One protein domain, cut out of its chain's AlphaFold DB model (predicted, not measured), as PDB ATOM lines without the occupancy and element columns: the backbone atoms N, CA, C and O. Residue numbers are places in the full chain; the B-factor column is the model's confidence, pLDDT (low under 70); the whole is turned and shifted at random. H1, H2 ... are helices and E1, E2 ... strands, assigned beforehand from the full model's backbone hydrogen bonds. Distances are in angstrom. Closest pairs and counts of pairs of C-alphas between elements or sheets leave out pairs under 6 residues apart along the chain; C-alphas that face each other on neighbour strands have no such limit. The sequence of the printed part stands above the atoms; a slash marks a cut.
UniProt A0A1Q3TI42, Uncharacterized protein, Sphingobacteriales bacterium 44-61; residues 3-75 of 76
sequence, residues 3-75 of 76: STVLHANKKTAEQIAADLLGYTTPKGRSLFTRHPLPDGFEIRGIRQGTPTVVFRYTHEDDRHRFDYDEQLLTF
ATOM      1  N   SER A   3      25.152  36.839 -28.217       68.75
ATOM      2  CA  SER A   3      23.756  36.440 -28.337       68.75
ATOM      3  C   SER A   3      22.889  37.694 -28.228       68.75
ATOM      4  O   SER A   3      23.106  38.525 -27.342       68.75
ATOM      5  N   THR A   4      21.928  37.845 -29.142       70.38
ATOM      6  CA  THR A   4      20.968  38.958 -29.145       70.38
ATOM      7  C   THR A   4      19.571  38.413 -28.884       70.38
ATOM      8  O   THR A   4      19.105  37.533 -29.606       70.38
ATOM      9  N   VAL A   5      18.887  38.949 -27.873       71.75
ATOM     10  CA  VAL A   5      17.500  38.596 -27.530       71.75
ATOM     11  C   VAL A   5      16.593  39.775 -27.864       71.75
ATOM     12  O   VAL A   5      16.809  40.888 -27.380       71.75
ATOM     13  N   LEU A   6      15.577  39.523 -28.692       61.78
ATOM     14  CA  LEU A   6      14.529  40.479 -29.064       61.78
ATOM     15  C   LEU A   6      13.303  40.295 -28.150       61.78
ATOM     16  O   LEU A   6      13.057  39.188 -27.680       61.78
ATOM     17  N   HIS A   7      12.532  41.364 -27.908       64.44
ATOM     18  CA  HIS A   7      11.398  41.397 -26.957       64.44
ATOM     19  C   HIS A   7      11.795  41.136 -25.497       64.44
ATOM     20  O   HIS A   7      11.092  40.493 -24.719       64.44
ATOM     21  N   ALA A   8      12.950  41.667 -25.128       66.69
ATOM     22  CA  ALA A   8      13.468  41.646 -23.776       66.69
ATOM     23  C   ALA A   8      12.523  42.328 -22.755       66.69
ATOM     24  O   ALA A   8      11.801  43.263 -23.072       66.69
ATOM     25  N   ASN A   9      12.544  41.917 -21.486       79.31
ATOM     26  CA  ASN A   9      11.811  42.630 -20.431       79.31
ATOM     27  C   ASN A   9      12.766  43.541 -19.655       79.31
ATOM     28  O   ASN A   9      13.728  43.048 -19.069       79.31
ATOM     29  N   LYS A  10      12.476  44.845 -19.557       83.06
ATOM     30  CA  LYS A  10      13.261  45.796 -18.746       83.06
ATOM     31  C   LYS A  10      13.606  45.260 -17.345       83.06
ATOM     32  O   LYS A  10      14.739  45.415 -16.905       83.06
ATOM     33  N   LYS A  11      12.670  44.584 -16.666       87.44
ATOM     34  CA  LYS A  11      12.899  43.980 -15.341       87.44
ATOM     35  C   LYS A  11      14.015  42.934 -15.370       87.44
ATOM     36  O   LYS A  11      14.873  42.937 -14.496       87.44
ATOM     37  N   THR A  12      14.022  42.068 -16.380       84.25
ATOM     38  CA  THR A  12      15.075  41.064 -16.576       84.25
ATOM     39  C   THR A  12      16.420  41.730 -16.866       84.25
ATOM     40  O   THR A  12      17.430  41.301 -16.323       84.25
ATOM     41  N   ALA A  13      16.430  42.813 -17.652       85.69
ATOM     42  CA  ALA A  13      17.635  43.599 -17.930       85.69
ATOM     43  C   ALA A  13      18.280  44.129 -16.649       85.69
ATOM     44  O   ALA A  13      19.481  43.990 -16.444       85.69
ATOM     45  N   GLU A  14      17.464  44.750 -15.797       89.50
ATOM     46  CA  GLU A  14      17.912  45.332 -14.535       89.50
ATOM     47  C   GLU A  14      18.380  44.252 -13.556       89.50
ATOM     48  O   GLU A  14      19.357  44.466 -12.846       89.50
ATOM     49  N   GLN A  15      17.742  43.077 -13.555       88.25
ATOM     50  CA  GLN A  15      18.174  41.958 -12.720       88.25
ATOM     51  C   GLN A  15      19.537  41.411 -13.162       88.25
ATOM     52  O   GLN A  15      20.439  41.314 -12.337       88.25
ATOM     53  N   ILE A  16      19.738  41.182 -14.465       86.12
ATOM     54  CA  ILE A  16      21.046  40.784 -15.015       86.12
ATOM     55  C   ILE A  16      22.109  41.851 -14.713       86.12
ATOM     56  O   ILE A  16      23.240  41.527 -14.357       86.12
ATOM     57  N   ALA A  17      21.759  43.133 -14.839       89.50
ATOM     58  CA  ALA A  17      22.659  44.232 -14.518       89.50
ATOM     59  C   ALA A  17      23.064  44.240 -13.039       89.50
ATOM     60  O   ALA A  17      24.238  44.437 -12.736       89.50
ATOM     61  N   ALA A  18      22.111  44.032 -12.126       89.81
ATOM     62  CA  ALA A  18      22.370  43.969 -10.692       89.81
ATOM     63  C   ALA A  18      23.274  42.782 -10.337       89.81
ATOM     64  O   ALA A  18      24.256  42.972  -9.619       89.81
ATOM     65  N   ASP A  19      22.991  41.606 -10.900       88.38
ATOM     66  CA  ASP A  19      23.808  40.406 -10.709       88.38
ATOM     67  C   ASP A  19      25.245  40.665 -11.181       88.38
ATOM     68  O   ASP A  19      26.193  40.468 -10.423       88.38
ATOM     69  N   LEU A  20      25.412  41.222 -12.388       87.38
ATOM     70  CA  LEU A  20      26.719  41.588 -12.936       87.38
ATOM     71  C   LEU A  20      27.479  42.587 -12.054       87.38
ATOM     72  O   LEU A  20      28.662  42.401 -11.782       87.38
ATOM     73  N   LEU A  21      26.824  43.647 -11.586       89.88
ATOM     74  CA  LEU A  21      27.464  44.664 -10.743       89.88
ATOM     75  C   LEU A  21      27.842  44.133  -9.348       89.88
ATOM     76  O   LEU A  21      28.729  44.700  -8.706       89.88
ATOM     77  N   GLY A  22      27.207  43.046  -8.901       88.25
ATOM     78  CA  GLY A  22      27.516  42.358  -7.649       88.25
ATOM     79  C   GLY A  22      28.812  41.542  -7.675       88.25
ATOM     80  O   GLY A  22      29.375  41.261  -6.615       88.25
ATOM     81  N   TYR A  23      29.337  41.188  -8.855       85.69
ATOM     82  CA  TYR A  23      30.577  40.418  -8.939       85.69
ATOM     83  C   TYR A  23      31.794  41.263  -8.554       85.69
ATOM     84  O   TYR A  23      32.108  42.300  -9.150       85.69
ATOM     85  N   THR A  24      32.529  40.767  -7.563       82.94
ATOM     86  CA  THR A  24      33.744  41.393  -7.049       82.94
ATOM     87  C   THR A  24      34.921  40.429  -7.123       82.94
ATOM     88  O   THR A  24      34.785  39.214  -7.005       82.94
ATOM     89  N   THR A  25      36.112  40.980  -7.331       79.25
ATOM     90  CA  THR A  25      37.370  40.245  -7.151       79.25
ATOM     91  C   THR A  25      37.539  39.825  -5.685       79.25
ATOM     92  O   THR A  25      36.986  40.481  -4.802       79.25
ATOM     93  N   PRO A  26      38.424  38.858  -5.372       78.25
ATOM     94  CA  PRO A  26      38.775  38.515  -3.986       78.25
ATOM     95  C   PRO A  26      39.273  39.698  -3.134       78.25
ATOM     96  O   PRO A  26      39.295  39.621  -1.912       78.25
ATOM     97  N   LYS A  27      39.682  40.807  -3.770       84.81
ATOM     98  CA  LYS A  27      40.098  42.059  -3.115       84.81
ATOM     99  C   LYS A  27      38.953  43.078  -2.966       84.81
ATOM    100  O   LYS A  27      39.222  44.243  -2.695       84.81
ATOM    101  N   GLY A  28      37.705  42.680  -3.217       80.38
ATOM    102  CA  GLY A  28      36.511  43.526  -3.098       80.38
ATOM    103  C   GLY A  28      36.340  44.573  -4.204       80.38
ATOM    104  O   GLY A  28      35.441  45.404  -4.128       80.38
ATOM    105  N   ARG A  29      37.183  44.569  -5.247       82.88
ATOM    106  CA  ARG A  29      37.008  45.474  -6.397       82.88
ATOM    107  C   ARG A  29      35.934  44.933  -7.325       82.88
ATOM    108  O   ARG A  29      36.014  43.761  -7.689       82.88
ATOM    109  N   SER A  30      34.992  45.782  -7.729       83.81
ATOM    110  CA  SER A  30      33.966  45.417  -8.707       83.81
ATOM    111  C   SER A  30      34.602  45.054 -10.051       83.81
ATOM    112  O   SER A  30      35.539  45.718 -10.507       83.81
ATOM    113  N   LEU A  31      34.126  43.963 -10.647       84.31
ATOM    114  CA  LEU A  31      34.597  43.460 -11.941       84.31
ATOM    115  C   LEU A  31      33.919  44.157 -13.123       84.31
ATOM    116  O   LEU A  31      34.466  44.174 -14.229       84.31
ATOM    117  N   PHE A  32      32.748  44.745 -12.878       89.88
ATOM    118  CA  PHE A  32      31.896  45.312 -13.903       89.88
ATOM    119  C   PHE A  32      31.424  46.712 -13.531       89.88
ATOM    120  O   PHE A  32      31.300  47.077 -12.369       89.88
ATOM    121  N   THR A  33      31.150  47.517 -14.548       92.06
ATOM    122  CA  THR A  33      30.713  48.905 -14.396       92.06
ATOM    123  C   THR A  33      29.536  49.178 -15.311       92.06
ATOM    124  O   THR A  33      29.476  48.667 -16.431       92.06
ATOM    125  N   ARG A  34      28.582  49.978 -14.831       94.00
ATOM    126  CA  ARG A  34      27.423  50.399 -15.619       94.00
ATOM    127  C   ARG A  34      27.741  51.691 -16.354       94.00
ATOM    128  O   ARG A  34      28.213  52.649 -15.752       94.00
ATOM    129  N   HIS A  35      27.420  51.716 -17.637       94.44
ATOM    130  CA  HIS A  35      27.535  52.882 -18.499       94.44
ATOM    131  C   HIS A  35      26.154  53.239 -19.052       94.44
ATOM    132  O   HIS A  35      25.528  52.389 -19.689       94.44
ATOM    133  N   PRO A  36      25.647  54.458 -18.807       93.94
ATOM    134  CA  PRO A  36      24.387  54.893 -19.391       93.94
ATOM    135  C   PRO A  36      24.533  55.071 -20.908       93.94
ATOM    136  O   PRO A  36      25.571  55.522 -21.394       93.94
ATOM    137  N   LEU A  37      23.475  54.731 -21.639       90.56
ATOM    138  CA  LEU A  37      23.285  55.060 -23.050       90.56
ATOM    139  C   LEU A  37      22.043  55.958 -23.184       90.56
ATOM    140  O   LEU A  37      21.194  55.909 -22.291       90.56
ATOM    141  N   PRO A  38      21.900  56.730 -24.278       89.88
ATOM    142  CA  PRO A  38      20.688  57.515 -24.536       89.88
ATOM    143  C   PRO A  38      19.410  56.681 -24.380       89.88
ATOM    144  O   PRO A  38      18.509  57.066 -23.641       89.88
ATOM    145  N   ASP A  39      19.424  55.472 -24.945       89.12
ATOM    146  CA  ASP A  39      18.270  54.576 -24.983       89.12
ATOM    147  C   ASP A  39      18.513  53.284 -24.189       89.12
ATOM    148  O   ASP A  39      18.071  52.196 -24.561       89.12
ATOM    149  N   GLY A  40      19.231  53.353 -23.064       91.81
ATOM    150  CA  GLY A  40      19.421  52.191 -22.192       91.81
ATOM    151  C   GLY A  40      20.720  52.215 -21.402       91.81
ATOM    152  O   GLY A  40      21.092  53.227 -20.811       91.81
ATOM    153  N   PHE A  41      21.404  51.077 -21.335       93.50
ATOM    154  CA  PHE A  41      22.678  50.975 -20.631       93.50
ATOM    155  C   PHE A  41      23.528  49.809 -21.128       93.50
ATOM    156  O   PHE A  41      23.050  48.841 -21.717       93.50
ATOM    157  N   GLU A  42      24.810  49.878 -20.805       94.69
ATOM    158  CA  GLU A  42      25.758  48.786 -20.954       94.69
ATOM    159  C   GLU A  42      26.366  48.433 -19.610       94.69
ATOM    160  O   GLU A  42      26.600  49.299 -18.767       94.69
ATOM    161  N   ILE A  43      26.695  47.161 -19.447       92.94
ATOM    162  CA  ILE A  43      27.628  46.699 -18.437       92.94
ATOM    163  C   ILE A  43      28.944  46.381 -19.136       92.94
ATOM    164  O   ILE A  43      28.981  45.664 -20.144       92.94
ATOM    165  N   ARG A  44      30.033  46.935 -18.607       91.19
ATOM    166  CA  ARG A  44      31.391  46.754 -19.121       91.19
ATOM    167  C   ARG A  44      32.265  46.071 -18.087       91.19
ATOM    168  O   ARG A  44      32.265  46.474 -16.928       91.19
ATOM    169  N   GLY A  45      33.020  45.072 -18.523       87.50
ATOM    170  CA  GLY A  45      34.075  44.423 -17.742       87.50
ATOM    171  C   GLY A  45      35.447  44.658 -18.366       87.50
ATOM    172  O   GLY A  45      35.550  45.151 -19.490       87.50
ATOM    173  N   ILE A  46      36.514  44.292 -17.660       82.12
ATOM    174  CA  ILE A  46      37.879  44.326 -18.203       82.12
ATOM    175  C   ILE A  46      38.239  42.944 -18.750       82.12
ATOM    176  O   ILE A  46      38.341  41.981 -17.995       82.12
ATOM    177  N   ARG A  47      38.504  42.850 -20.056       77.56
ATOM    178  CA  ARG A  47      39.040  41.646 -20.704       77.56
ATOM    179  C   ARG A  47      40.439  41.950 -21.215       77.56
ATOM    180  O   ARG A  47      40.598  42.847 -22.032       77.56
ATOM    181  N   GLN A  48      41.450  41.223 -20.732       78.62
ATOM    182  CA  GLN A  48      42.850  41.403 -21.162       78.62
ATOM    183  C   GLN A  48      43.316  42.877 -21.096       78.62
ATOM    184  O   GLN A  48      43.984  43.376 -21.994       78.62
ATOM    185  N   GLY A  49      42.902  43.605 -20.051       79.62
ATOM    186  CA  GLY A  49      43.230  45.026 -19.868       79.62
ATOM    187  C   GLY A  49      42.369  46.016 -20.664       79.62
ATOM    188  O   GLY A  49      42.524  47.217 -20.480       79.62
ATOM    189  N   THR A  50      41.431  45.545 -21.493       80.56
ATOM    190  CA  THR A  50      40.566  46.399 -22.323       80.56
ATOM    191  C   THR A  50      39.115  46.394 -21.819       80.56
ATOM    192  O   THR A  50      38.530  45.316 -21.653       80.56
ATOM    193  N   PRO A  51      38.487  47.569 -21.605       83.62
ATOM    194  CA  PRO A  51      37.058  47.664 -21.320       83.62
ATOM    195  C   PRO A  51      36.224  47.074 -22.459       83.62
ATOM    196  O   PRO A  51      36.293  47.528 -23.599       83.62
ATOM    197  N   THR A  52      35.421  46.064 -22.147       87.12
ATOM    198  CA  THR A  52      34.597  45.328 -23.109       87.12
ATOM    199  C   THR A  52      33.151  45.307 -22.635       87.12
ATOM    200  O   THR A  52      32.882  45.073 -21.458       87.12
ATOM    201  N   VAL A  53      32.212  45.539 -23.552       89.19
ATOM    202  CA  VAL A  53      30.774  45.411 -23.280       89.19
ATOM    203  C   VAL A  53      30.435  43.934 -23.096       89.19
ATOM    204  O   VAL A  53      30.631  43.145 -24.020       89.19
ATOM    205  N   VAL A  54      29.942  43.580 -21.911       88.88
ATOM    206  CA  VAL A  54      29.515  42.212 -21.563       88.88
ATOM    207  C   VAL A  54      28.009  42.041 -21.638       88.88
ATOM    208  O   VAL A  54      27.528  40.964 -21.976       88.88
ATOM    209  N   PHE A  55      27.280  43.119 -21.373       90.38
ATOM    210  CA  PHE A  55      25.838  43.179 -21.497       90.38
ATOM    211  C   PHE A  55      25.450  44.556 -22.017       90.38
ATOM    212  O   PHE A  55      26.020  45.568 -21.608       90.38
ATOM    213  N   ARG A  56      24.472  44.604 -22.905       92.00
ATOM    214  CA  ARG A  56      23.851  45.829 -23.384       92.00
ATOM    215  C   ARG A  56      22.354  45.631 -23.361       92.00
ATOM    216  O   ARG A  56      21.846  44.640 -23.874       92.00
ATOM    217  N   TYR A  57      21.669  46.618 -22.819       90.94
ATOM    218  CA  TYR A  57      20.239  46.756 -22.939       90.94
ATOM    219  C   TYR A  57      19.927  48.059 -23.660       90.94
ATOM    220  O   TYR A  57      20.375  49.127 -23.241       90.94
ATOM    221  N   THR A  58      19.142  47.955 -24.724       90.62
ATOM    222  CA  THR A  58      18.599  49.102 -25.454       90.62
ATOM    223  C   THR A  58      17.085  48.981 -25.547       90.62
ATOM    224  O   THR A  58      16.549  47.872 -25.650       90.62
ATOM    225  N   HIS A  59      16.399  50.116 -25.513       84.25
ATOM    226  CA  HIS A  59      14.975  50.228 -25.801       84.25
ATOM    227  C   HIS A  59      14.791  51.149 -27.009       84.25
ATOM    228  O   HIS A  59      15.108  52.324 -26.931       84.25
ATOM    229  N   GLU A  60      14.319  50.612 -28.129       78.94
ATOM    230  CA  GLU A  60      13.897  51.407 -29.289       78.94
ATOM    231  C   GLU A  60      12.374  51.299 -29.382       78.94
ATOM    232  O   GLU A  60      11.848  50.215 -29.644       78.94
ATOM    233  N   ASP A  61      11.668  52.400 -29.121       74.44
ATOM    234  CA  ASP A  61      10.202  52.449 -29.053       74.44
ATOM    235  C   ASP A  61       9.630  51.371 -28.096       74.44
ATOM    236  O   ASP A  61       9.980  51.335 -26.914       74.44
ATOM    237  N   ASP A  62       8.794  50.456 -28.603       68.44
ATOM    238  CA  ASP A  62       8.228  49.310 -27.868       68.44
ATOM    239  C   ASP A  62       9.129  48.056 -27.891       68.44
ATOM    240  O   ASP A  62       8.749  46.974 -27.425       68.44
ATOM    241  N   ARG A  63      10.325  48.144 -28.485       72.00
ATOM    242  CA  ARG A  63      11.230  47.008 -28.680       72.00
ATOM    243  C   ARG A  63      12.421  47.094 -27.747       72.00
ATOM    244  O   ARG A  63      13.367  47.856 -27.917       72.00
ATOM    245  N   HIS A  64      12.406  46.197 -26.782       80.50
ATOM    246  CA  HIS A  64      13.533  45.944 -25.908       80.50
ATOM    247  C   HIS A  64      14.468  44.910 -26.529       80.50
ATOM    248  O   HIS A  64      14.027  43.858 -27.013       80.50
ATOM    249  N   ARG A  65      15.770  45.169 -26.434       85.06
ATOM    250  CA  ARG A  65      16.822  44.268 -26.901       85.06
ATOM    251  C   ARG A  65      17.879  44.064 -25.824       85.06
ATOM    252  O   ARG A  65      18.296  45.019 -25.170       85.06
ATOM    253  N   PHE A  66      18.338  42.820 -25.692       82.75
ATOM    254  CA  PHE A  66      19.563  42.481 -24.970       82.75
ATOM    255  C   PHE A  66      20.630  42.019 -25.947       82.75
ATOM    256  O   PHE A  66      20.346  41.190 -26.807       82.75
ATOM    257  N   ASP A  67      21.856  42.487 -25.763       83.31
ATOM    258  CA  ASP A  67      23.044  41.815 -26.275       83.31
ATOM    259  C   ASP A  67      23.885  41.365 -25.085       83.31
ATOM    260  O   ASP A  67      24.136  42.154 -24.174       83.31
ATOM    261  N   TYR A  68      24.356  40.124 -25.089       78.56
ATOM    262  CA  TYR A  68      25.289  39.646 -24.074       78.56
ATOM    263  C   TYR A  68      26.398  38.805 -24.703       78.56
ATOM    264  O   TYR A  68      26.195  38.119 -25.708       78.56
ATOM    265  N   ASP A  69      27.603  38.904 -24.144       75.94
ATOM    266  CA  ASP A  69      28.731  38.058 -24.535       75.94
ATOM    267  C   ASP A  69      28.867  36.900 -23.544       75.94
ATOM    268  O   ASP A  69      29.433  37.042 -22.458       75.94
ATOM    269  N   GLU A  70      28.349  35.738 -23.940       64.44
ATOM    270  CA  GLU A  70      28.331  34.512 -23.130       64.44
ATOM    271  C   GLU A  70      29.710  34.083 -22.642       64.44
ATOM    272  O   GLU A  70      29.834  33.548 -21.542       64.44
ATOM    273  N   GLN A  71      30.757  34.351 -23.428       61.03
ATOM    274  CA  GLN A  71      32.117  33.962 -23.059       61.03
ATOM    275  C   GLN A  71      32.654  34.770 -21.885       61.03
ATOM    276  O   GLN A  71      33.548  34.297 -21.202       61.03
ATOM    277  N   LEU A  72      32.154  35.983 -21.654       60.75
ATOM    278  CA  LEU A  72      32.593  36.820 -20.535       60.75
ATOM    279  C   LEU A  72      31.827  36.522 -19.243       60.75
ATOM    280  O   LEU A  72      32.313  36.860 -18.170       60.75
ATOM    281  N   LEU A  73      30.681  35.846 -19.347       55.34
ATOM    282  CA  LEU A  73      29.911  35.345 -18.207       55.34
ATOM    283  C   LEU A  73      30.451  34.010 -17.675       55.34
ATOM    284  O   LEU A  73      30.235  33.696 -16.514       55.34
ATOM    285  N   THR A  74      31.167  33.234 -18.499       53.09
ATOM    286  CA  THR A  74      31.700  31.907 -18.125       53.09
ATOM    287  C   THR A  74      33.018  31.950 -17.342       53.09
ATOM    288  O   THR A  74      33.497  30.904 -16.915       53.09
ATOM    289  N   PHE A  75      33.623  33.130 -17.166       45.00
ATOM    290  CA  PHE A  75      34.838  33.321 -16.353       45.00
ATOM    291  C   PHE A  75      34.544  33.779 -14.910       45.00
ATOM    292  O   PHE A  75      35.476  34.154 -14.196       45.00
TER     293      PHE A  75
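AT A GLANCE: This is residues 3 to 75 of the 76 residues of an uncharacterized protein of Sphingobacteriales bacterium 44-61 (UniProt A0A1Q3TI42). One twisted sheet of five strands has the long helix H1 lying along it over one face, while the other face is bare; the short helix H2 sits beside the strands on H1's face. The printed part has 73 residues, with elements in the order E1 H1 E2 E3 E4 E5 H2, a mixed class of helices and strands. The sheet order is E1 E5 E4 E3 E2, all antiparallel. The whole is compact, with a radius of gyration of the C-alphas of 12.4 A, and elongated, spanning 41 by 21 by 19 A.

HOW THE PARTS SIT: E2, residues 32 to 37, E3, residues 40 to 47, E4, residues 50 to 60, and E5, residues 63 to 69, form a meander, each strand the antiparallel neighbour of the one before, with a hairpin at each step. N 35 and O 42 are 2.8 A apart, N 43 and O 55 2.8 A, and N 65 and O 58 2.9 A, each within hydrogen-bond range. E4 bends by 55 degrees at residue 55. E1, residues 3 to 6, is an edge strand beside E5, with N 5 and O 66 2.9 A apart; E2 is the other edge. H1, residues 10 to 22, is on the sheet at a height of 9.1 A, making two layers, helix on one face of a sheet. It lies over E4 and E3, along the strands at 12 degrees to E4 on the local plane; its closest C-alphas to E4 are those of Ala 13 and Tyr 57, 6.5 A. H2, residues 70 to 73, is on the same face at a height of 5.6 A, over none of the strands; its closest C-alphas to E4 are those of Leu 72 and Val 54, 6.3 A. H1 and H2 are apart. Every O i to N i+4 pair in H1 is within hydrogen-bond range; H2 is too short for such a pair, and its one O i to N i+3 pair is within range.

IN THESE COORDINATES: E1 begins at C-alpha 3, (23.756, 36.440, -28.337), and is 10.1 A long. H1 measures 18.4 A, E2 15.9 A, E3 22.3 A, E4 28.0 A and E5 20.1 A. E4 begins at C-alpha 50, (40.566, 46.399, -22.323). H2, 5.2 A long, ends at C-alpha 73, (29.911, 35.345, -18.207).

THE WHOLE: The two C-alphas farthest apart, of Lys 27 and Asp 62, are 41.0 A apart. The printed part has no cut and no long link; H1 to E2 is short, the others tight. The mean pLDDT of the printed part is 81.7; residue 3, residues 6 to 8, residue 62 and residues 70 to 75 are under 70.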